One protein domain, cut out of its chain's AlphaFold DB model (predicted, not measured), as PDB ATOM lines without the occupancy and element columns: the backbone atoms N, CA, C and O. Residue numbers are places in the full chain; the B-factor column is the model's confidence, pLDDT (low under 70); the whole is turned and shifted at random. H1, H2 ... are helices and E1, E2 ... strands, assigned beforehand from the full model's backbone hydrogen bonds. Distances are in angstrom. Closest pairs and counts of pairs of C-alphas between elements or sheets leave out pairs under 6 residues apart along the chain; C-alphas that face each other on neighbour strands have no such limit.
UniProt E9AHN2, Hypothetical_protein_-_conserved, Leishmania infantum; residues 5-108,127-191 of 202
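Overview. This is residues 5 to 108 and 127 to 191 of the 202 residues of the protein "Hypothetical_protein_-_conserved" of Leishmania infantum (UniProt E9AHN2). Two twisted sheets of four strands each, E1 E10 E3 E8 and E2 E9 E4 E5, lie face to face as an elongated sandwich, the strands of the one at 15 degrees to those of the other. H1 and H2 lie beyond one end of the sandwich; the short strand pair E6 E7 lies near that end, next to the last residue of E3, and H3 and H4 only graze the first sheet. The printed part has 169 residues, with four named helices and ten named strands in the order E1 E2 E3 H1 E4 E5 H2 E6 H3 H4 E7 E8 E9 E10, and the class is mixed, helices and strands. The three sheets are antiparallel. The whole is compact, with a radius of gyration of the C-alphas of 17.1 A, and spans 57 by 35 by 28 A.

Along the chain. E1, residues 7 to 18, begins at C-alpha 7 (86.974, 26.870, 32.081), is 33.7 A long and bends by 52 degrees at residue 12. E2 is residues 23 to 25. E3, residues 34 to 46, is 33.9 A long and bends by 59 degrees at residue 41. H1, residues 51 to 61, is 15.4 A long. E4, residues 69 to 79, is 32.1 A long, and E5, residues 85 to 96, is 31.9 A long. H2 is residues 98 to 101, E6 105 to 107, H3 131 to 134, H4 138 to 143, E7 148 to 150, E8 163 to 166 and E9 171 to 176. E10, residues 180 to 191, is 33.2 A long and ends at C-alpha 191 (86.502, 24.724, 37.005).

Arrangement. In the sheet E1 E10 E3 E8, N 11 and O 187 of E1 and E10 are 2.8 A apart, N 39 and O 186 of E3 and E10 2.8 A, and N 38 and O 165 of E3 and E8 2.9 A. In the sheet E2 E9 E4 E5, N 23 and O 173 are 2.8 A apart, N 75 and O 174 2.8 A, and N 72 and O 93 of the hairpin E4 and E5 2.9 A. The parts of these sheets that face each other are 9.4 A centre to centre. The closest C-alphas of E3 and E7, Leu 46 and Leu 150, are 6.5 A apart; N 106 and O 149 of E6 and E7 are 2.8 A apart. H1 and H2 are close but not clearly touching, with C-alphas 51 and 100 at 5.4 A. Every O i to N i+4 pair is within hydrogen-bond range in H1; H4 has 0 of 2, but 2 of 3 O i to N i+3 pairs; H2 and H3 are too short for an O i to N i+4 pair.

Size, cuts and confidence. The two C-alphas farthest apart, those of Leu 5 and Ala 66, are 59.1 A apart. Residues 109 to 126 are not printed, and C-alphas 108 and 127 are 20.5 A apart across the cut. The link from E7 to E8 is long, 12 residues; its residues 157 to 158 pair antiparallel with residues 43 to 44 of E3. Mean pLDDT of the printed part is 81.6; 35 residues are under 70, among them 27 to 33 and 127 to 147.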
ATOM      1  N   LEU A   5      85.415  32.826  35.562       51.64
ATOM      2  CA  LEU A   5      86.008  32.275  34.345       51.64
ATOM      3  C   LEU A   5      85.877  30.754  34.446       51.64
ATOM      4  O   LEU A   5      86.794  30.052  34.865       51.64
ATOM      5  N   ALA A   6      84.683  30.253  34.138       58.61
ATOM      6  CA  ALA A   6      84.418  28.831  34.065       58.61
ATOM      7  C   ALA A   6      85.167  28.280  32.850       58.61
ATOM      8  O   ALA A   6      84.689  28.363  31.720       58.61
ATOM      9  N   ALA A   7      86.365  27.742  33.069       70.08
ATOM     10  CA  ALA A   7      86.974  26.870  32.081       70.08
ATOM     11  C   ALA A   7      86.154  25.576  32.068       70.08
ATOM     12  O   ALA A   7      86.158  24.808  33.035       70.08
ATOM     13  N   GLU A   8      85.401  25.378  30.992       76.38
ATOM     14  CA  GLU A   8      84.609  24.176  30.776       76.38
ATOM     15  C   GLU A   8      85.333  23.243  29.816       76.38
ATOM     16  O   GLU A   8      85.802  23.650  28.751       76.38
ATOM     17  N   ARG A   9      85.406  21.970  30.191       80.66
ATOM     18  CA  ARG A   9      85.931  20.911  29.342       80.66
ATOM     19  C   ARG A   9      84.874  19.834  29.192       80.66
ATOM     20  O   ARG A   9      84.509  19.180  30.165       80.66
ATOM     21  N   GLU A  10      84.434  19.625  27.963       83.00
ATOM     22  CA  GLU A  10      83.578  18.509  27.590       83.00
ATOM     23  C   GLU A  10      84.410  17.456  26.855       83.00
ATOM     24  O   GLU A  10      85.152  17.761  25.919       83.00
ATOM     25  N   THR A  11      84.333  16.211  27.313       84.83
ATOM     26  CA  THR A  11      85.047  15.078  26.723       84.83
ATOM     27  C   THR A  11      84.101  13.921  26.496       84.83
ATOM     28  O   THR A  11      83.433  13.464  27.423       84.83
ATOM     29  N   PHE A  12      84.105  13.396  25.278       87.43
ATOM     30  CA  PHE A  12      83.475  12.122  24.974       87.43
ATOM     31  C   PHE A  12      84.303  10.984  25.554       87.43
ATOM     32  O   PHE A  12      85.533  10.990  25.458       87.43
ATOM     33  N   PHE A  13      83.623   9.989  26.105       85.97
ATOM     34  CA  PHE A  13      84.261   8.785  26.603       85.97
ATOM     35  C   PHE A  13      83.514   7.535  26.149       85.97
ATOM     36  O   PHE A  13      82.317   7.540  25.848       85.97
ATOM     37  N   GLN A  14      84.271   6.450  26.125       87.93
ATOM     38  CA  GLN A  14      83.797   5.094  25.960       87.93
ATOM     39  C   GLN A  14      84.582   4.244  26.948       87.93
ATOM     40  O   GLN A  14      85.795   4.409  27.055       87.93
ATOM     41  N   ALA A  15      83.885   3.379  27.669       89.40
ATOM     42  CA  ALA A  15      84.493   2.469  28.622       89.40
ATOM     43  C   ALA A  15      83.679   1.178  28.699       89.40
ATOM     44  O   ALA A  15      82.535   1.108  28.236       89.40
ATOM     45  N   SER A  16      84.275   0.154  29.289       90.77
ATOM     46  CA  SER A  16      83.660  -1.148  29.516       90.77
ATOM     47  C   SER A  16      83.617  -1.488  30.995       90.77
ATOM     48  O   SER A  16      84.468  -1.055  31.769       90.77
ATOM     49  N   VAL A  17      82.658  -2.321  31.369       92.25
ATOM     50  CA  VAL A  17      82.487  -2.818  32.732       92.25
ATOM     51  C   VAL A  17      82.077  -4.289  32.699       92.25
ATOM     52  O   VAL A  17      81.324  -4.724  31.820       92.25
ATOM     53  N   GLN A  18      82.567  -5.053  33.669       92.23
ATOM     54  CA  GLN A  18      82.201  -6.447  33.887       92.23
ATOM     55  C   GLN A  18      81.672  -6.631  35.307       92.23
ATOM     56  O   GLN A  18      81.856  -5.787  36.188       92.23
ATOM     57  N   ASP A  19      80.977  -7.737  35.535       92.53
ATOM     58  CA  ASP A  19      80.516  -8.074  36.873       92.53
ATOM     59  C   ASP A  19      81.699  -8.383  37.804       92.53
ATOM     60  O   ASP A  19      82.540  -9.230  37.513       92.53
ATOM     61  N   GLY A  20      81.737  -7.700  38.950       90.70
ATOM     62  CA  GLY A  20      82.846  -7.722  39.908       90.70
ATOM     63  C   GLY A  20      83.862  -6.590  39.722       90.70
ATOM     64  O   GLY A  20      84.603  -6.297  40.657       90.70
ATOM     65  N   GLU A  21      83.839  -5.896  38.583       91.14
ATOM     66  CA  GLU A  21      84.801  -4.846  38.233       91.14
ATOM     67  C   GLU A  21      84.070  -3.542  37.877       91.14
ATOM     68  O   GLU A  21      83.932  -3.207  36.701       91.14
ATOM     69  N   PRO A  22      83.541  -2.804  38.874       92.13
ATOM     70  CA  PRO A  22      82.784  -1.585  38.621       92.13
ATOM     71  C   PRO A  22      83.672  -0.487  38.030       92.13
ATOM     72  O   PRO A  22      84.782  -0.238  38.508       92.13
ATOM     73  N   TYR A  23      83.139   0.246  37.054       91.23
ATOM     74  CA  TYR A  23      83.766   1.466  36.573       91.23
ATOM     75  C   TYR A  23      83.436   2.610  37.526       91.23
ATOM     76  O   TYR A  23      82.274   2.992  37.683       91.23
ATOM     77  N   ARG A  24      84.462   3.166  38.166       89.54
ATOM     78  CA  ARG A  24      84.319   4.265  39.123       89.54
ATOM     79  C   ARG A  24      84.797   5.557  38.497       89.54
ATOM     80  O   ARG A  24      85.955   5.656  38.098       89.54
ATOM     81  N   TRP A  25      83.936   6.564  38.499       85.71
ATOM     82  CA  TRP A  25      84.406   7.933  38.372       85.71
ATOM     83  C   TRP A  25      84.850   8.351  39.764       85.71
ATOM     84  O   TRP A  25      84.027   8.550  40.657       85.71
ATOM     85  N   THR A  26      86.162   8.396  39.989       70.91
ATOM     86  CA  THR A  26      86.679   8.974  41.228       70.91
ATOM     87  C   THR A  26      86.183  10.405  41.341       70.91
ATOM     88  O   THR A  26      86.260  11.153  40.361       70.91
ATOM     89  N   ALA A  27      85.680  10.757  42.532       58.64
ATOM     90  CA  ALA A  27      85.371  12.130  42.905       58.64
ATOM     91  C   ALA A  27      86.491  13.029  42.388       58.64
ATOM     92  O   ALA A  27      87.671  12.737  42.616       58.64
ATOM     93  N   LEU A  28      86.130  14.098  41.685       57.34
ATOM     94  CA  LEU A  28      87.083  15.176  41.467       57.34
ATOM     95  C   LEU A  28      87.583  15.585  42.846       57.34
ATOM     96  O   LEU A  28      86.778  15.716  43.770       57.34
ATOM     97  N   ASP A  29      88.903  15.679  42.995       52.56
ATOM     98  CA  ASP A  29      89.498  16.066  44.263       52.56
ATOM     99  C   ASP A  29      88.827  17.362  44.716       52.56
ATOM    100  O   ASP A  29      88.912  18.378  44.031       52.56
ATOM    101  N   THR A  30      88.124  17.306  45.849       55.07
ATOM    102  CA  THR A  30      87.399  18.447  46.418       55.07
ATOM    103  C   THR A  30      88.335  19.605  46.767       55.07
ATOM    104  O   THR A  30      87.860  20.692  47.079       55.07
ATOM    105  N   SER A  31      89.656  19.374  46.758       54.69
ATOM    106  CA  SER A  31      90.673  20.422  46.877       54.69
ATOM    107  C   SER A  31      90.704  21.365  45.668       54.69
ATOM    108  O   SER A  31      91.113  22.520  45.794       54.69
ATOM    109  N   LEU A  32      90.255  20.888  44.507       58.99
ATOM    110  CA  LEU A  32      90.049  21.682  43.313       58.99
ATOM    111  C   LEU A  32      88.559  22.037  43.256       58.99
ATOM    112  O   LEU A  32      87.706  21.159  43.355       58.99
ATOM    113  N   ASP A  33      88.240  23.315  43.060       66.75
ATOM    114  CA  ASP A  33      86.875  23.799  42.828       66.75
ATOM    115  C   ASP A  33      86.357  23.304  41.455       66.75
ATOM    116  O   ASP A  33      86.141  24.082  40.528       66.75
ATOM    117  N   VAL A  34      86.219  21.991  41.264       72.37
ATOM    118  CA  VAL A  34      85.780  21.374  40.009       72.37
ATOM    119  C   VAL A  34      84.439  20.709  40.238       72.37
ATOM    120  O   VAL A  34      84.308  19.777  41.026       72.37
ATOM    121  N   SER A  35      83.436  21.164  39.498       79.24
ATOM    122  CA  SER A  35      82.174  20.448  39.373       79.24
ATOM    123  C   SER A  35      82.232  19.565  38.134       79.24
ATOM    124  O   SER A  35      82.657  20.004  37.064       79.24
ATOM    125  N   GLY A  36      81.822  18.310  38.276       85.41
ATOM    126  CA  GLY A  36      81.727  17.374  37.167       85.41
ATOM    127  C   GLY A  36      80.305  16.877  36.990       85.41
ATOM    128  O   GLY A  36      79.583  16.653  37.959       85.41
ATOM    129  N   SER A  37      79.914  16.660  35.743       89.63
ATOM    130  CA  SER A  37      78.716  15.902  35.402       89.63
ATOM    131  C   SER A  37      79.023  14.956  34.255       89.63
ATOM    132  O   SER A  37      79.919  15.208  33.446       89.63
ATOM    133  N   LEU A  38      78.277  13.863  34.176       91.02
ATOM    134  CA  LEU A  38      78.342  12.946  33.051       91.02
ATOM    135  C   LEU A  38      76.950  12.721  32.473       91.02
ATOM    136  O   LEU A  38      75.948  12.744  33.189       91.02
ATOM    137  N   ARG A  39      76.899  12.466  31.171       93.49
ATOM    138  CA  ARG A  39      75.704  12.065  30.441       93.49
ATOM    139  C   ARG A  39      75.962  10.737  29.745       93.49
ATOM    140  O   ARG A  39      76.754  10.682  28.809       93.49
ATOM    141  N   LEU A  40      75.269   9.682  30.164       93.64
ATOM    142  CA  LEU A  40      75.278   8.405  29.447       93.64
ATOM    143  C   LEU A  40      74.362   8.499  28.230       93.64
ATOM    144  O   LEU A  40      73.223   8.957  28.344       93.64
ATOM    145  N   SER A  41      74.864   8.037  27.086       93.27
ATOM    146  CA  SER A  41      74.187   8.123  25.787       93.27
ATOM    147  C   SER A  41      73.853   6.753  25.196       93.27
ATOM    148  O   SER A  41      72.766   6.569  24.645       93.27
ATOM    149  N   HIS A  42      74.758   5.778  25.342       93.01
ATOM    150  CA  HIS A  42      74.569   4.422  24.831       93.01
ATOM    151  C   HIS A  42      75.146   3.401  25.801       93.01
ATOM    152  O   HIS A  42      76.205   3.634  26.388       93.01
ATOM    153  N   LEU A  43      74.465   2.265  25.913       94.66
ATOM    154  CA  LEU A  43      74.971   1.051  26.534       94.66
ATOM    155  C   LEU A  43      74.850  -0.096  25.524       94.66
ATOM    156  O   LEU A  43      73.812  -0.259  24.887       94.66
ATOM    157  N   VAL A  44      75.901  -0.896  25.394       94.54
ATOM    158  CA  VAL A  44      75.959  -2.079  24.538       94.54
ATOM    159  C   VAL A  44      76.416  -3.261  25.362       94.54
ATOM    160  O   VAL A  44      77.491  -3.247  25.954       94.54
ATOM    161  N   TYR A  45      75.599  -4.296  25.382       94.36
ATOM    162  CA  TYR A  45      75.927  -5.564  25.987       94.36
ATOM    163  C   TYR A  45      76.709  -6.444  25.014       94.36
ATOM    164  O   TYR A  45      76.338  -6.626  23.856       94.36
ATOM    165  N   LEU A  46      77.802  -7.006  25.510       92.52
ATOM    166  CA  LEU A  46      78.576  -8.051  24.868       92.52
ATOM    167  C   LEU A  46      78.367  -9.334  25.675       92.52
ATOM    168  O   LEU A  46      78.926  -9.471  26.773       92.52
ATOM    169  N   PRO A  47      77.569 -10.275  25.154       92.29
ATOM    170  CA  PRO A  47      77.457 -11.599  25.737       92.29
ATOM    171  C   PRO A  47      78.824 -12.281  25.891       92.29
ATOM    172  O   PRO A  47      79.758 -11.963  25.146       92.29
ATOM    173  N   PRO A  48      78.948 -13.268  26.799       91.25
ATOM    174  CA  PRO A  48      80.101 -14.160  26.814       91.25
ATOM    175  C   PRO A  48      80.382 -14.728  25.415       91.25
ATOM    176  O   PRO A  48      79.437 -15.040  24.690       91.25
ATOM    177  N   PRO A  49      81.651 -14.908  25.019       87.86
ATOM    178  CA  PRO A  49      81.991 -15.346  23.667       87.86
ATOM    179  C   PRO A  49      81.614 -16.807  23.394       87.86
ATOM    180  O   PRO A  49      81.517 -17.202  22.236       87.86
ATOM    181  N   SER A  50      81.415 -17.618  24.437       87.90
ATOM    182  CA  SER A  50      81.029 -19.020  24.305       87.90
ATOM    183  C   SER A  50      80.245 -19.524  25.516       87.90
ATOM    184  O   SER A  50      80.203 -18.897  26.584       87.90
ATOM    185  N   LEU A  51      79.634 -20.699  25.356       89.03
ATOM    186  CA  LEU A  51      78.892 -21.366  26.421       89.03
ATOM    187  C   LEU A  51      79.808 -21.816  27.572       89.03
ATOM    188  O   LEU A  51      79.379 -21.833  28.725       89.03
ATOM    189  N   GLU A  52      81.068 -22.159  27.295       90.07
ATOM    190  CA  GLU A  52      82.061 -22.518  28.314       90.07
ATOM    191  C   GLU A  52      82.352 -21.341  29.247       90.07
ATOM    192  O   GLU A  52      82.377 -21.526  30.463       90.07
ATOM    193  N   VAL A  53      82.501 -20.130  28.696       89.74
ATOM    194  CA  VAL A  53      82.732 -18.915  29.493       89.74
ATOM    195  C   VAL A  53      81.522 -18.605  30.372       89.74
ATOM    196  O   VAL A  53      81.682 -18.315  31.558       89.74
ATOM    197  N   LEU A  54      80.304 -18.742  29.835       90.59
ATOM    198  CA  LEU A  54      79.084 -18.595  30.633       90.59
ATOM    199  C   LEU A  54      79.028 -19.621  31.779       90.59
ATOM    200  O   LEU A  54      78.738 -19.263  32.919       90.59
ATOM    201  N   ARG A  55      79.354 -20.889  31.507       90.62
ATOM    202  CA  ARG A  55      79.374 -21.947  32.531       90.62
ATOM    203  C   ARG A  55      80.434 -21.703  33.604       90.62
ATOM    204  O   ARG A  55      80.185 -22.014  34.766       90.62
ATOM    205  N   ALA A  56      81.601 -21.176  33.231       90.94
ATOM    206  CA  ALA A  56      82.652 -20.817  34.178       90.94
ATOM    207  C   ALA A  56      82.196 -19.684  35.111       90.94
ATOM    208  O   ALA A  56      82.379 -19.781  36.323       90.94
ATOM    209  N   TYR A  57      81.527 -18.666  34.560       90.98
ATOM    210  CA  TYR A  57      80.908 -17.590  35.338       90.98
ATOM    211  C   TYR A  57      79.829 -18.113  36.303       90.98
ATOM    212  O   TYR A  57      79.792 -17.750  37.475       90.98
ATOM    213  N   GLU A  58      78.954 -19.008  35.847       91.37
ATOM    214  CA  GLU A  58      77.919 -19.592  36.713       91.37
ATOM    215  C   GLU A  58      78.508 -20.405  37.857       91.37
ATOM    216  O   GLU A  58      78.037 -20.310  38.990       91.37
ATOM    217  N   ALA A  59      79.542 -21.194  37.558       90.58
ATOM    218  CA  ALA A  59      80.243 -21.984  38.555       90.58
ATOM    219  C   ALA A  59      80.923 -21.088  39.600       90.58
ATOM    220  O   ALA A  59      80.841 -21.393  40.787       90.58
ATOM    221  N   SER A  60      81.535 -19.971  39.188       90.67
ATOM    222  CA  SER A  60      82.187 -19.038  40.118       90.67
ATOM    223  C   SER A  60      81.194 -18.264  40.991       90.67
ATOM    224  O   SER A  60      81.522 -17.913  42.124       90.67
ATOM    225  N   ARG A  61      79.968 -18.034  40.504       88.56
ATOM    226  CA  ARG A  61      78.894 -17.346  41.242       88.56
ATOM    227  C   ARG A  61      77.949 -18.280  42.005       88.56
ATOM    228  O   ARG A  61      77.078 -17.793  42.721       88.56
ATOM    229  N   GLY A  62      78.083 -19.598  41.851       85.20
ATOM    230  CA  GLY A  62      77.167 -20.574  42.453       85.20
ATOM    231  C   GLY A  62      75.736 -20.500  41.900       85.20
ATOM    232  O   GLY A  62      74.782 -20.846  42.598       85.20
ATOM    233  N   ILE A  63      75.565 -20.028  40.663       82.93
ATOM    234  CA  ILE A  63      74.248 -19.841  40.038       82.93
ATOM    235  C   ILE A  63      73.742 -21.176  39.478       82.93
ATOM    236  O   ILE A  63      74.465 -21.906  38.797       82.93
ATOM    237  N   SER A  64      72.469 -21.491  39.734       76.03
ATOM    238  CA  SER A  64      71.821 -22.695  39.204       76.03
ATOM    239  C   SER A  64      71.600 -22.609  37.689       76.03
ATOM    240  O   SER A  64      71.081 -21.620  37.173       76.03
ATOM    241  N   ARG A  65      71.915 -23.698  36.976       73.98
ATOM    242  CA  ARG A  65      71.812 -23.824  35.506       73.98
ATOM    243  C   ARG A  65      70.377 -23.884  34.965       73.98
ATOM    244  O   ARG A  65      70.194 -24.070  33.766       73.98
ATOM    245  N   ALA A  66      69.365 -23.775  35.824       67.88
ATOM    246  CA  ALA A  66      67.971 -24.026  35.459       67.88
ATOM    247  C   ALA A  66      67.385 -22.996  34.472       67.88
ATOM    248  O   ALA A  66      66.448 -23.317  33.745       67.88
ATOM    249  N   ALA A  67      67.918 -21.771  34.430       73.88
ATOM    250  CA  ALA A  67      67.399 -20.719  33.561       73.88
ATOM    251  C   ALA A  67      67.989 -20.804  32.142       73.88
ATOM    252  O   ALA A  67      69.209 -20.784  31.952       73.88
ATOM    253  N   THR A  68      67.121 -20.839  31.130       77.36
ATOM    254  CA  THR A  68      67.513 -20.722  29.713       77.36
ATOM    255  C   THR A  68      67.891 -19.288  29.348       77.36
ATOM    256  O   THR A  68      68.844 -19.074  28.601       77.36
ATOM    257  N   VAL A  69      67.203 -18.312  29.947       81.17
ATOM    258  CA  VAL A  69      67.426 -16.877  29.746       81.17
ATOM    259  C   VAL A  69      67.880 -16.233  31.052       81.17
ATOM    260  O   VAL A  69      67.251 -16.413  32.095       81.17
ATOM    261  N   ARG A  70      68.973 -15.472  30.994       84.98
ATOM    262  CA  ARG A  70      69.501 -14.653  32.095       84.98
ATOM    263  C   ARG A  70      69.236 -13.182  31.794       84.98
ATOM    264  O   ARG A  70      69.263 -12.781  30.637       84.98
ATOM    265  N   SER A  71      68.994 -12.381  32.825       91.17
ATOM    266  CA  SER A  71      68.913 -10.925  32.698       91.17
ATOM    267  C   SER A  71      70.202 -10.318  33.233       91.17
ATOM    268  O   SER A  71      70.523 -10.523  34.402       91.17
ATOM    269  N   VAL A  72      70.937  -9.604  32.383       93.98
ATOM    270  CA  VAL A  72      72.134  -8.850  32.770       93.98
ATOM    271  C   VAL A  72      71.734  -7.411  33.035       93.98
ATOM    272  O   VAL A  72      71.135  -6.769  32.173       93.98
ATOM    273  N   ARG A  73      72.046  -6.890  34.220       96.72
ATOM    274  CA  ARG A  73      71.618  -5.554  34.649       96.72
ATOM    275  C   ARG A  73      72.800  -4.601  34.673       96.72
ATOM    276  O   ARG A  73      73.786  -4.864  35.354       96.72
ATOM    277  N   ALA A  74      72.675  -3.471  33.989       96.96
ATOM    278  CA  ALA A  74      73.561  -2.334  34.197       96.96
ATOM    279  C   ALA A  74      72.986  -1.463  35.316       96.96
ATOM    280  O   ALA A  74      71.817  -1.065  35.272       96.96
ATOM    281  N   ILE A  75      73.804  -1.185  36.325       97.16
ATOM    282  CA  ILE A  75      73.397  -0.499  37.549       97.16
ATOM    283  C   ILE A  75      74.310   0.701  37.746       97.16
ATOM    284  O   ILE A  75      75.530   0.558  37.819       97.16
ATOM    285  N   VAL A  76      73.709   1.877  37.865       95.24
ATOM    286  CA  VAL A  76      74.395   3.075  38.341       95.24
ATOM    287  C   VAL A  76      74.219   3.144  39.844       95.24
ATOM    288  O   VAL A  76      73.103   3.041  40.351       95.24
ATOM    289  N   ARG A  77      75.320   3.351  40.556       93.88
ATOM    290  CA  ARG A  77      75.312   3.605  41.986       93.88
ATOM    291  C   ARG A  77      75.905   4.981  42.232       93.88
ATOM    292  O   ARG A  77      77.024   5.260  41.809       93.88
ATOM    293  N   THR A  78      75.141   5.852  42.877       92.20
ATOM    294  CA  THR A  78      75.518   7.261  43.030       92.20
ATOM    295  C   THR A  78      75.097   7.809  44.381       92.20
ATOM    296  O   THR A  78      74.140   7.318  44.987       92.20
ATOM    297  N   LEU A  79      75.814   8.825  44.857       89.28
ATOM    298  CA  LEU A  79      75.387   9.632  45.994       89.28
ATOM    299  C   LEU A  79      74.141  10.441  45.607       89.28
ATOM    300  O   LEU A  79      74.070  11.001  44.514       89.28
ATOM    301  N   THR A  80      73.151  10.474  46.491       87.74
ATOM    302  CA  THR A  80      71.905  11.229  46.305       87.74
ATOM    303  C   THR A  80      71.839  12.414  47.269       87.74
ATOM    304  O   THR A  80      72.627  12.517  48.210       87.74
ATOM    305  N   SER A  81      70.860  13.305  47.081       86.09
ATOM    306  CA  SER A  81      70.682  14.518  47.898       86.09
ATOM    307  C   SER A  81      70.427  14.255  49.387       86.09
ATOM    308  O   SER A  81      70.590  15.154  50.208       86.09
ATOM    309  N   ASN A  82      70.045  13.029  49.758       88.16
ATOM    310  CA  ASN A  82      69.882  12.612  51.151       88.16
ATOM    311  C   ASN A  82      71.203  12.109  51.785       88.16
ATOM    312  O   ASN A  82      71.173  11.542  52.879       88.16
ATOM    313  N   ASN A  83      72.343  12.294  51.102       86.56
ATOM    314  CA  ASN A  83      73.671  11.783  51.457       86.56
ATOM    315  C   ASN A  83      73.753  10.252  51.583       86.56
ATOM    316  O   ASN A  83      74.632   9.725  52.268       86.56
ATOM    317  N   LYS A  84      72.858   9.514  50.921       91.26
ATOM    318  CA  LYS A  84      72.939   8.056  50.795       91.26
ATOM    319  C   LYS A  84      73.339   7.672  49.388       91.26
ATOM    320  O   LYS A  84      72.966   8.316  48.408       91.26
ATOM    321  N   VAL A  85      74.083   6.579  49.316       91.42
ATOM    322  CA  VAL A  85      74.428   5.939  48.057       91.42
ATOM    323  C   VAL A  85      73.294   4.991  47.677       91.42
ATOM    324  O   VAL A  85      73.051   4.011  48.382       91.42
ATOM    325  N   GLU A  86      72.617   5.290  46.574       94.35
ATOM    326  CA  GLU A  86      71.497   4.504  46.051       94.35
ATOM    327  C   GLU A  86      71.866   3.840  44.720       94.35
ATOM    328  O   GLU A  86      72.814   4.244  44.042       94.35
ATOM    329  N   GLU A  87      71.125   2.792  44.367       95.57
ATOM    330  CA  GLU A  87      71.351   1.979  43.174       95.57
ATOM    331  C   GLU A  87      70.158   2.077  42.224       95.57
ATOM    332  O   GLU A  87      69.013   1.857  42.618       95.57
ATOM    333  N   TYR A  88      70.444   2.342  40.953       95.72
ATOM    334  CA  TYR A  88      69.449   2.485  39.900       95.72
ATOM    335  C   TYR A  88      69.798   1.564  38.738       95.72
ATOM    336  O   TYR A  88      70.873   1.661  38.144       95.72
ATOM    337  N   VAL A  89      68.879   0.664  38.394       96.35
ATOM    338  CA  VAL A  89      69.006  -0.156  37.186       96.35
ATOM    339  C   VAL A  89      68.725   0.734  35.980       96.35
ATOM    340  O   VAL A  89      67.627   1.270  35.851       96.35
ATOM    341  N   VAL A  90      69.714   0.892  35.102       95.39
ATOM    342  CA  VAL A  90      69.619   1.770  33.923       95.39
ATOM    343  C   VAL A  90      69.377   1.007  32.625       95.39
ATOM    344  O   VAL A  90      68.860   1.578  31.669       95.39
ATOM    345  N   ALA A  91      69.727  -0.279  32.583       95.86
ATOM    346  CA  ALA A  91      69.432  -1.164  31.463       95.86
ATOM    347  C   ALA A  91      69.376  -2.626  31.920       95.86
ATOM    348  O   ALA A  91      70.068  -3.020  32.863       95.86
ATOM    349  N   CYS A  92      68.586  -3.427  31.208       95.84
ATOM    350  CA  CYS A  92      68.532  -4.877  31.346       95.84
ATOM    351  C   CYS A  92      68.702  -5.510  29.965       95.84
ATOM    352  O   CYS A  92      68.001  -5.128  29.030       95.84
ATOM    353  N   PHE A  93      69.584  -6.498  29.858       95.17
ATOM    354  CA  PHE A  93      69.884  -7.197  28.616       95.17
ATOM    355  C   PHE A  93      69.539  -8.682  28.747       95.17
ATOM    356  O   PHE A  93      69.997  -9.335  29.691       95.17
ATOM    357  N   PRO A  94      68.739  -9.243  27.828       93.50
ATOM    358  CA  PRO A  94      68.441 -10.664  27.835       93.50
ATOM    359  C   PRO A  94      69.605 -11.471  27.241       93.50
ATOM    360  O   PRO A  94      69.974 -11.305  26.079       93.50
ATOM    361  N   LEU A  95      70.140 -12.411  28.019       91.43
ATOM    362  CA  LEU A  95      71.095 -13.418  27.568       91.43
ATOM    363  C   LEU A  95      70.399 -14.774  27.427       91.43
ATOM    364  O   LEU A  95      70.154 -15.462  28.418       91.43
ATOM    365  N   ASP A  96      70.135 -15.180  26.189       88.55
ATOM    366  CA  ASP A  96      69.726 -16.547  25.863       88.55
ATOM    367  C   ASP A  96      70.966 -17.428  25.652       88.55
ATOM    368  O   ASP A  96      71.798 -17.151  24.784       88.55
ATOM    369  N   ALA A  97      71.085 -18.508  26.426       87.25
ATOM    370  CA  ALA A  97      72.199 -19.446  26.308       87.25
ATOM    371  C   ALA A  97      72.276 -20.119  24.922       87.25
ATOM    372  O   ALA A  97      73.376 -20.460  24.482       87.25
ATOM    373  N   GLN A  98      71.155 -20.267  24.203       86.61
ATOM    374  CA  GLN A  98      71.147 -20.823  22.840       86.61
ATOM    375  C   GLN A  98      71.897 -19.935  21.847       86.61
ATOM    376  O   GLN A  98      72.524 -20.441  20.913       86.61
ATOM    377  N   ARG A  99      71.913 -18.613  22.075       84.74
ATOM    378  CA  ARG A  99      72.682 -17.679  21.241       84.74
ATOM    379  C   ARG A  99      74.174 -17.976  21.284       84.74
ATOM    380  O   ARG A  99      74.843 -17.703  20.298       84.74
ATOM    381  N   LEU A 100      74.675 -18.541  22.385       85.91
ATOM    382  CA  LEU A 100      76.094 -18.856  22.571       85.91
ATOM    383  C   LEU A 100      76.518 -20.171  21.905       85.91
ATOM    384  O   LEU A 100      77.706 -20.375  21.682       85.91
ATOM    385  N   VAL A 101      75.572 -21.065  21.597       82.44
ATOM    386  CA  VAL A 101      75.859 -22.381  20.993       82.44
ATOM    387  C   VAL A 101      76.220 -22.247  19.513       82.44
ATOM    388  O   VAL A 101      77.125 -22.919  19.033       82.44
ATOM    389  N   ASN A 102      75.526 -21.358  18.797       75.37
ATOM    390  CA  ASN A 102      75.661 -21.177  17.346       75.37
ATOM    391  C   ASN A 102      76.427 -19.900  16.973       75.37
ATOM    392  O   ASN A 102      76.361 -19.434  15.834       75.37
ATOM    393  N   ALA A 103      77.082 -19.278  17.947       71.00
ATOM    394  CA  ALA A 103      77.611 -17.942  17.789       71.00
ATOM    395  C   ALA A 103      78.894 -17.943  16.952       71.00
ATOM    396  O   ALA A 103      79.844 -18.664  17.253       71.00
ATOM    397  N   GLN A 104      78.948 -17.089  15.932       69.82
ATOM    398  CA  GLN A 104      80.213 -16.734  15.299       69.82
ATOM    399  C   GLN A 104      80.855 -15.616  16.112       69.82
ATOM    400  O   GLN A 104      80.272 -14.544  16.291       69.82
ATOM    401  N   THR A 105      82.049 -15.879  16.626       71.80
ATOM    402  CA  THR A 105      82.846 -14.866  17.300       71.80
ATOM    403  C   THR A 105      83.541 -13.979  16.276       71.80
ATOM    404  O   THR A 105      84.004 -14.428  15.228       71.80
ATOM    405  N   PHE A 106      83.612 -12.692  16.587       69.20
ATOM    406  CA  PHE A 106      84.419 -11.731  15.863       69.20
ATOM    407  C   PHE A 106      85.661 -11.434  16.696       69.20
ATOM    408  O   PHE A 106      85.551 -11.032  17.854       69.20
ATOM    409  N   THR A 107      86.837 -11.635  16.108       65.02
ATOM    410  CA  THR A 107      88.110 -11.262  16.725       65.02
ATOM    411  C   THR A 107      88.625 -10.001  16.049       65.02
ATOM    412  O   THR A 107      88.845  -9.988  14.837       65.02
ATOM    413  N   VAL A 108      88.829  -8.936  16.822       62.00
ATOM    414  CA  VAL A 108      89.519  -7.746  16.310       62.00
ATOM    415  C   VAL A 108      90.987  -8.119  16.086       62.00
ATOM    416  O   VAL A 108      91.624  -8.597  17.027       62.00
ATOM    417  N   PRO A 127      79.735  11.514  16.577       49.36
ATOM    418  CA  PRO A 127      80.125  10.423  15.702       49.36
ATOM    419  C   PRO A 127      78.888   9.583  15.392       49.36
ATOM    420  O   PRO A 127      78.164   9.164  16.293       49.36
ATOM    421  N   LYS A 128      78.623   9.352  14.101       45.96
ATOM    422  CA  LYS A 128      77.593   8.400  13.676       45.96
ATOM    423  C   LYS A 128      77.947   7.044  14.284       45.96
ATOM    424  O   LYS A 128      78.922   6.421  13.865       45.96
ATOM    425  N   TYR A 129      77.177   6.609  15.277       47.30
ATOM    426  CA  TYR A 129      77.405   5.341  15.955       47.30
ATOM    427  C   TYR A 129      77.099   4.190  14.991       47.30
ATOM    428  O   TYR A 129      75.949   3.904  14.670       47.30
ATOM    429  N   THR A 130      78.147   3.539  14.497       56.31
ATOM    430  CA  THR A 130      78.050   2.207  13.887       56.31
ATOM    431  C   THR A 130      78.244   1.157  14.979       56.31
ATOM    432  O   THR A 130      78.903   1.440  15.980       56.31
ATOM    433  N   VAL A 131      77.737  -0.068  14.797       56.75
ATOM    434  CA  VAL A 131      77.987  -1.172  15.751       56.75
ATOM    435  C   VAL A 131      79.485  -1.308  16.025       56.75
ATOM    436  O   VAL A 131      79.882  -1.375  17.179       56.75
ATOM    437  N   ALA A 132      80.320  -1.203  14.985       58.43
ATOM    438  CA  ALA A 132      81.775  -1.234  15.104       58.43
ATOM    439  C   ALA A 132      82.346  -0.141  16.024       58.43
ATOM    440  O   ALA A 132      83.288  -0.392  16.767       58.43
ATOM    441  N   SER A 133      81.767   1.062  16.007       58.77
ATOM    442  CA  SER A 133      82.192   2.164  16.882       58.77
ATOM    443  C   SER A 133      81.765   2.003  18.344       58.77
ATOM    444  O   SER A 133      82.316   2.695  19.195       58.77
ATOM    445  N   LEU A 134      80.797   1.120  18.618       60.33
ATOM    446  CA  LEU A 134      80.309   0.790  19.959       60.33
ATOM    447  C   LEU A 134      81.029  -0.422  20.568       60.33
ATOM    448  O   LEU A 134      80.837  -0.723  21.744       60.33
ATOM    449  N   LEU A 135      81.842  -1.127  19.779       64.07
ATOM    450  CA  LEU A 135      82.703  -2.194  20.279       64.07
ATOM    451  C   LEU A 135      83.842  -1.583  21.106       64.07
ATOM    452  O   LEU A 135      84.259  -0.463  20.794       64.07
ATOM    453  N   PRO A 136      84.357  -2.291  22.131       55.60
ATOM    454  CA  PRO A 136      85.442  -1.803  22.973       55.60
ATOM    455  C   PRO A 136      86.593  -1.267  22.128       55.60
ATOM    456  O   PRO A 136      87.003  -1.892  21.143       55.60
ATOM    457  N   ARG A 137      87.104  -0.088  22.487       55.87
ATOM    458  CA  ARG A 137      88.268   0.482  21.796       55.87
ATOM    459  C   ARG A 137      89.534  -0.091  22.420       55.87
ATOM    460  O   ARG A 137      89.543  -0.503  23.570       55.87
ATOM    461  N   ARG A 138      90.640  -0.083  21.670       48.02
ATOM    462  CA  ARG A 138      91.933  -0.671  22.085       48.02
ATOM    463  C   ARG A 138      92.425  -0.248  23.475       48.02
ATOM    464  O   ARG A 138      93.134  -1.022  24.102       48.02
ATOM    465  N   HIS A 139      92.066   0.946  23.953       46.27
ATOM    466  CA  HIS A 139      92.436   1.407  25.296       46.27
ATOM    467  C   HIS A 139      91.801   0.581  26.429       46.27
ATOM    468  O   HIS A 139      92.312   0.612  27.541       46.27
ATOM    469  N   ASP A 140      90.777  -0.224  26.137       45.98
ATOM    470  CA  ASP A 140      90.185  -1.177  27.079       45.98
ATOM    471  C   ASP A 140      90.949  -2.524  27.116       45.98
ATOM    472  O   ASP A 140      90.711  -3.348  27.994       45.98
ATOM    473  N   ALA A 141      91.906  -2.776  26.206       38.69
ATOM    474  CA  ALA A 141      92.700  -4.015  26.212       38.69
ATOM    475  C   ALA A 141      93.617  -4.119  27.444       38.69
ATOM    476  O   ALA A 141      93.897  -5.218  27.918       38.69
ATOM    477  N   SER A 142      94.032  -2.982  28.021       37.38
ATOM    478  CA  SER A 142      94.704  -2.960  29.327       37.38
ATOM    479  C   SER A 142      93.781  -3.337  30.490       37.38
ATOM    480  O   SER A 142      94.284  -3.648  31.565       37.38
ATOM    481  N   ALA A 143      92.459  -3.345  30.286       48.16
ATOM    482  CA  ALA A 143      91.457  -3.766  31.266       48.16
ATOM    483  C   ALA A 143      91.053  -5.249  31.118       48.16
ATOM    484  O   ALA A 143      90.011  -5.654  31.616       48.16
ATOM    485  N   GLY A 144      91.847  -6.075  30.421       47.26
ATOM    486  CA  GLY A 144      91.624  -7.526  30.372       47.26
ATOM    487  C   GLY A 144      90.450  -7.980  29.497       47.26
ATOM    488  O   GLY A 144      90.054  -9.144  29.563       47.26
ATOM    489  N   LEU A 145      89.900  -7.106  28.646       54.40
ATOM    490  CA  LEU A 145      88.873  -7.512  27.688       54.40
ATOM    491  C   LEU A 145      89.426  -8.497  26.652       54.40
ATOM    492  O   LEU A 145      90.476  -8.272  26.046       54.40
ATOM    493  N   SER A 146      88.666  -9.558  26.373       59.19
ATOM    494  CA  SER A 146      88.940 -10.436  25.242       59.19
ATOM    495  C   SER A 146      88.759  -9.675  23.925       59.19
ATOM    496  O   SER A 146      87.717  -9.067  23.682       59.19
ATOM    497  N   SER A 147      89.734  -9.775  23.017       67.30
ATOM    498  CA  SER A 147      89.624  -9.262  21.638       67.30
ATOM    499  C   SER A 147      88.569  -9.994  20.797       67.30
ATOM    500  O   SER A 147      88.312  -9.615  19.654       67.30
ATOM    501  N   THR A 148      87.970 -11.036  21.372       70.78
ATOM    502  CA  THR A 148      86.946 -11.891  20.790       70.78
ATOM    503  C   THR A 148      85.609 -11.625  21.470       70.78
ATOM    504  O   THR A 148      85.489 -11.781  22.687       70.78
ATOM    505  N   PHE A 149      84.600 -11.260  20.688       78.14
ATOM    506  CA  PHE A 149      83.240 -11.006  21.168       78.14
ATOM    507  C   PHE A 149      82.207 -11.465  20.141       78.14
ATOM    508  O   PHE A 149      82.508 -11.649  18.961       78.14
ATOM    509  N   LEU A 150      80.971 -11.651  20.592       81.65
ATOM    510  CA  LEU A 150      79.841 -11.823  19.687       81.65
ATOM    511  C   LEU A 150      79.409 -10.468  19.148       81.65
ATOM    512  O   LEU A 150      79.438  -9.471  19.869       81.65
ATOM    513  N   LEU A 151      78.991 -10.435  17.882       81.72
ATOM    514  CA  LEU A 151      78.389  -9.230  17.332       81.72
ATOM    515  C   LEU A 151      77.104  -8.907  18.115       81.72
ATOM    516  O   LEU A 151      76.235  -9.780  18.223       81.72
ATOM    517  N   PRO A 152      76.967  -7.675  18.640       86.44
ATOM    518  CA  PRO A 152      75.749  -7.256  19.315       86.44
ATOM    519  C   PRO A 152      74.548  -7.373  18.379       86.44
ATOM    520  O   PRO A 152      74.612  -6.952  17.219       86.44
ATOM    521  N   CYS A 153      73.438  -7.905  18.880       87.53
ATOM    522  CA  CYS A 153      72.155  -7.823  18.190       87.53
ATOM    523  C   CYS A 153      71.344  -6.621  18.715       87.53
ATOM    524  O   CYS A 153      71.719  -6.009  19.716       87.53
ATOM    525  N   PRO A 154      70.215  -6.257  18.082       88.84
ATOM    526  CA  PRO A 154      69.431  -5.096  18.506       88.84
ATOM    527  C   PRO A 154      68.989  -5.124  19.978       88.84
ATOM    528  O   PRO A 154      68.908  -4.068  20.594       88.84
ATOM    529  N   THR A 155      68.743  -6.302  20.568       91.20
ATOM    530  CA  THR A 155      68.357  -6.416  21.990       91.20
ATOM    531  C   THR A 155      69.516  -6.190  22.956       91.20
ATOM    532  O   THR A 155      69.286  -6.029  24.152       91.20
ATOM    533  N   ASP A 156      70.750  -6.183  22.455       92.64
ATOM    534  CA  ASP A 156      71.950  -5.928  23.244       92.64
ATOM    535  C   ASP A 156      72.291  -4.428  23.295       92.64
ATOM    536  O   ASP A 156      73.239  -4.033  23.963       92.64
ATOM    537  N   ILE A 157      71.551  -3.572  22.584       93.61
ATOM    538  CA  ILE A 157      71.893  -2.160  22.407       93.61
ATOM    539  C   ILE A 157      70.788  -1.283  22.998       93.61
ATOM    540  O   ILE A 157      69.641  -1.310  22.561       93.61
ATOM    541  N   VAL A 158      71.167  -0.423  23.940       93.30
ATOM    542  CA  VAL A 158      70.334   0.673  24.437       93.30
ATOM    543  C   VAL A 158      70.942   1.984  23.950       93.30
ATOM    544  O   VAL A 158      72.086   2.312  24.264       93.30
ATOM    545  N   THR A 159      70.179   2.735  23.159       92.41
ATOM    546  CA  THR A 159      70.611   4.011  22.568       92.41
ATOM    547  C   THR A 159      69.745   5.164  23.062       92.41
ATOM    548  O   THR A 159      68.743   4.940  23.739       92.41
ATOM    549  N   GLN A 160      70.123   6.397  22.707       89.71
ATOM    550  CA  GLN A 160      69.360   7.615  23.021       89.71
ATOM    551  C   GLN A 160      69.130   7.830  24.522       89.71
ATOM    552  O   GLN A 160      68.170   8.483  24.935       89.71
ATOM    553  N   LEU A 161      70.034   7.315  25.355       91.73
ATOM    554  CA  LEU A 161      69.989   7.589  26.777       91.73
ATOM    555  C   LEU A 161      70.299   9.067  27.030       91.73
ATOM    556  O   LEU A 161      71.083   9.717  26.332       91.73
ATOM    557  N   ASN A 162      69.644   9.607  28.049       93.67
ATOM    558  CA  ASN A 162      69.901  10.946  28.560       93.67
ATOM    559  C   ASN A 162      69.962  10.892  30.089       93.67
ATOM    560  O   ASN A 162      69.274  11.639  30.783       93.67
ATOM    561  N   ILE A 163      70.753   9.951  30.606       92.61
ATOM    562  CA  ILE A 163      70.957   9.773  32.044       92.61
ATOM    563  C   ILE A 163      72.082  10.708  32.455       92.61
ATOM    564  O   ILE A 163      73.204  10.568  31.969       92.61
ATOM    565  N   ARG A 164      71.771  11.668  33.323       92.98
ATOM    566  CA  ARG A 164      72.714  12.676  33.807       92.98
ATOM    567  C   ARG A 164      73.046  12.404  35.264       92.98
ATOM    568  O   ARG A 164      72.129  12.280  36.070       92.98
ATOM    569  N   LEU A 165      74.334  12.322  35.578       90.69
ATOM    570  CA  LEU A 165      74.831  12.092  36.934       90.69
ATOM    571  C   LEU A 165      75.788  13.224  37.316       90.69
ATOM    572  O   LEU A 165      76.578  13.673  36.481       90.69
ATOM    573  N   GLY A 166      75.703  13.682  38.562       88.21
ATOM    574  CA  GLY A 166      76.744  14.509  39.171       88.21
ATOM    575  C   GLY A 166      77.967  13.656  39.501       88.21
ATOM    576  O   GLY A 166      77.829  12.463  39.751       88.21
ATOM    577  N   LEU A 167      79.157  14.256  39.448       85.49
ATOM    578  CA  LEU A 167      80.430  13.648  39.865       85.49
ATOM    579  C   LEU A 167      80.913  14.216  41.212       85.49
ATOM    580  O   LEU A 167      82.110  14.257  41.502       85.49
ATOM    581  N   ASP A 168      79.976  14.690  42.026       76.51
ATOM    582  CA  ASP A 168      80.158  15.258  43.355       76.51
ATOM    583  C   ASP A 168      80.238  14.149  44.413       76.51
ATOM    584  O   ASP A 168      79.333  13.911  45.209       76.51
ATOM    585  N   GLY A 169      81.359  13.427  44.409       81.56
ATOM    586  CA  GLY A 169      81.651  12.400  45.404       81.56
ATOM    587  C   GLY A 169      81.637  10.999  44.811       81.56
ATOM    588  O   GLY A 169      82.649  10.541  44.292       81.56
ATOM    589  N   PHE A 170      80.526  10.275  44.933       87.14
ATOM    590  CA  PHE A 170      80.494   8.859  44.562       87.14
ATOM    591  C   PHE A 170      79.601   8.598  43.358       87.14
ATOM    592  O   PHE A 170      78.383   8.746  43.448       87.14
ATOM    593  N   THR A 171      80.206   8.101  42.279       90.81
ATOM    594  CA  THR A 171      79.489   7.580  41.117       90.81
ATOM    595  C   THR A 171      80.235   6.378  40.556       90.81
ATOM    596  O   THR A 171      81.416   6.456  40.212       90.81
ATOM    597  N   GLU A 172      79.542   5.253  40.432       93.25
ATOM    598  CA  GLU A 172      80.058   4.075  39.746       93.25
ATOM    599  C   GLU A 172      78.984   3.434  38.873       93.25
ATOM    600  O   GLU A 172      77.784   3.517  39.149       93.25
ATOM    601  N   LEU A 173      79.429   2.777  37.810       94.72
ATOM    602  CA  LEU A 173      78.607   1.919  36.980       94.72
ATOM    603  C   LEU A 173      79.109   0.492  37.166       94.72
ATOM    604  O   LEU A 173      80.302   0.218  37.045       94.72
ATOM    605  N   ARG A 174      78.194  -0.424  37.470       95.24
ATOM    606  CA  ARG A 174      78.485  -1.849  37.622       95.24
ATOM    607  C   ARG A 174      77.537  -2.688  36.783       95.24
ATOM    608  O   ARG A 174      76.447  -2.243  36.416       95.24
ATOM    609  N   VAL A 175      77.941  -3.923  36.533       95.16
ATOM    610  CA  VAL A 175      77.115  -4.929  35.866       95.16
ATOM    611  C   VAL A 175      76.824  -6.047  36.847       95.16
ATOM    612  O   VAL A 175      77.698  -6.447  37.606       95.16
ATOM    613  N   ASP A 176      75.590  -6.529  36.831       94.67
ATOM    614  CA  ASP A 176      75.182  -7.756  37.503       94.67
ATOM    615  C   ASP A 176      74.761  -8.767  36.437       94.67
ATOM    616  O   ASP A 176      73.727  -8.603  35.780       94.67
ATOM    617  N   GLY A 177      75.608  -9.768  36.220       93.03
ATOM    618  CA  GLY A 177      75.428 -10.788  35.198       93.03
ATOM    619  C   GLY A 177      76.663 -11.008  34.316       93.03
ATOM    620  O   GLY A 177      77.603 -10.214  34.317       93.03
ATOM    621  N   PRO A 178      76.669 -12.103  33.543       92.14
ATOM    622  CA  PRO A 178      77.799 -12.491  32.706       92.14
ATOM    623  C   PRO A 178      77.993 -11.571  31.498       92.14
ATOM    624  O   PRO A 178      77.026 -11.090  30.904       92.14
ATOM    625  N   GLY A 179      79.239 -11.459  31.039       91.30
ATOM    626  CA  GLY A 179      79.610 -10.690  29.851       91.30
ATOM    627  C   GLY A 179      80.146  -9.304  30.199       91.30
ATOM    628  O   GLY A 179      80.607  -9.061  31.311       91.30
ATOM    629  N   THR A 180      80.132  -8.406  29.220       92.21
ATOM    630  CA  THR A 180      80.648  -7.035  29.350       92.21
ATOM    631  C   THR A 180      79.582  -6.046  28.916       92.21
ATOM    632  O   THR A 180      78.877  -6.292  27.942       92.21
ATOM    633  N   VAL A 181      79.471  -4.907  29.592       93.13
ATOM    634  CA  VAL A 181      78.695  -3.768  29.087       93.13
ATOM    635  C   VAL A 181      79.660  -2.659  28.705       93.13
ATOM    636  O   VAL A 181      80.450  -2.194  29.521       93.13
ATOM    637  N   VAL A 182      79.592  -2.234  27.452       92.92
ATOM    638  CA  VAL A 182      80.277  -1.053  26.935       92.92
ATOM    639  C   VAL A 182      79.324   0.118  27.042       92.92
ATOM    640  O   VAL A 182      78.164   0.018  26.652       92.92
ATOM    641  N   PHE A 183      79.786   1.242  27.561       92.60
ATOM    642  CA  PHE A 183      78.974   2.439  27.702       92.60
ATOM    643  C   PHE A 183      79.718   3.650  27.158       92.60
ATOM    644  O   PHE A 183      80.947   3.732  27.193       92.60
ATOM    645  N   THR A 184      78.953   4.589  26.614       92.18
ATOM    646  CA  THR A 184      79.484   5.818  26.024       92.18
ATOM    647  C   THR A 184      78.720   7.025  26.522       92.18
ATOM    648  O   THR A 184      77.510   6.968  26.784       92.18
ATOM    649  N   GLY A 185      79.420   8.145  26.621       91.53
ATOM    650  CA  GLY A 185      78.838   9.365  27.139       91.53
ATOM    651  C   GLY A 185      79.717  10.585  26.961       91.53
ATOM    652  O   GLY A 185      80.797  10.534  26.372       91.53
ATOM    653  N   GLU A 186      79.211  11.683  27.497       91.08
ATOM    654  CA  GLU A 186      79.899  12.964  27.607       91.08
ATOM    655  C   GLU A 186      80.201  13.202  29.085       91.08
ATOM    656  O   GLU A 186      79.338  13.011  29.941       91.08
ATOM    657  N   GLN A 187      81.425  13.605  29.396       87.70
ATOM    658  CA  GLN A 187      81.814  14.098  30.708       87.70
ATOM    659  C   GLN A 187      82.097  15.591  30.576       87.70
ATOM    660  O   GLN A 187      82.925  15.989  29.759       87.70
ATOM    661  N   ARG A 188      81.429  16.407  31.389       87.51
ATOM    662  CA  ARG A 188      81.651  17.850  31.474       87.51
ATOM    663  C   ARG A 188      82.277  18.178  32.818       87.51
ATOM    664  O   ARG A 188      81.710  17.858  33.859       87.51
ATOM    665  N   LEU A 189      83.435  18.820  32.772       83.94
ATOM    666  CA  LEU A 189      84.146  19.351  33.925       83.94
ATOM    667  C   LEU A 189      84.119  20.874  33.854       83.94
ATOM    668  O   LEU A 189      84.474  21.447  32.825       83.94
ATOM    669  N   THR A 190      83.728  21.516  34.945       80.88
ATOM    670  CA  THR A 190      83.719  22.969  35.088       80.88
ATOM    671  C   THR A 190      84.634  23.338  36.243       80.88
ATOM    672  O   THR A 190      84.375  22.950  37.380       80.88
ATOM    673  N   MET A 191      85.694  24.096  35.960       73.11
ATOM    674  CA  MET A 191      86.502  24.724  37.005       73.11
ATOM    675  C   MET A 191      85.820  26.005  37.480       73.11
ATOM    676  O   MET A 191      85.546  26.898  36.681       73.11
TER     677      MET A 191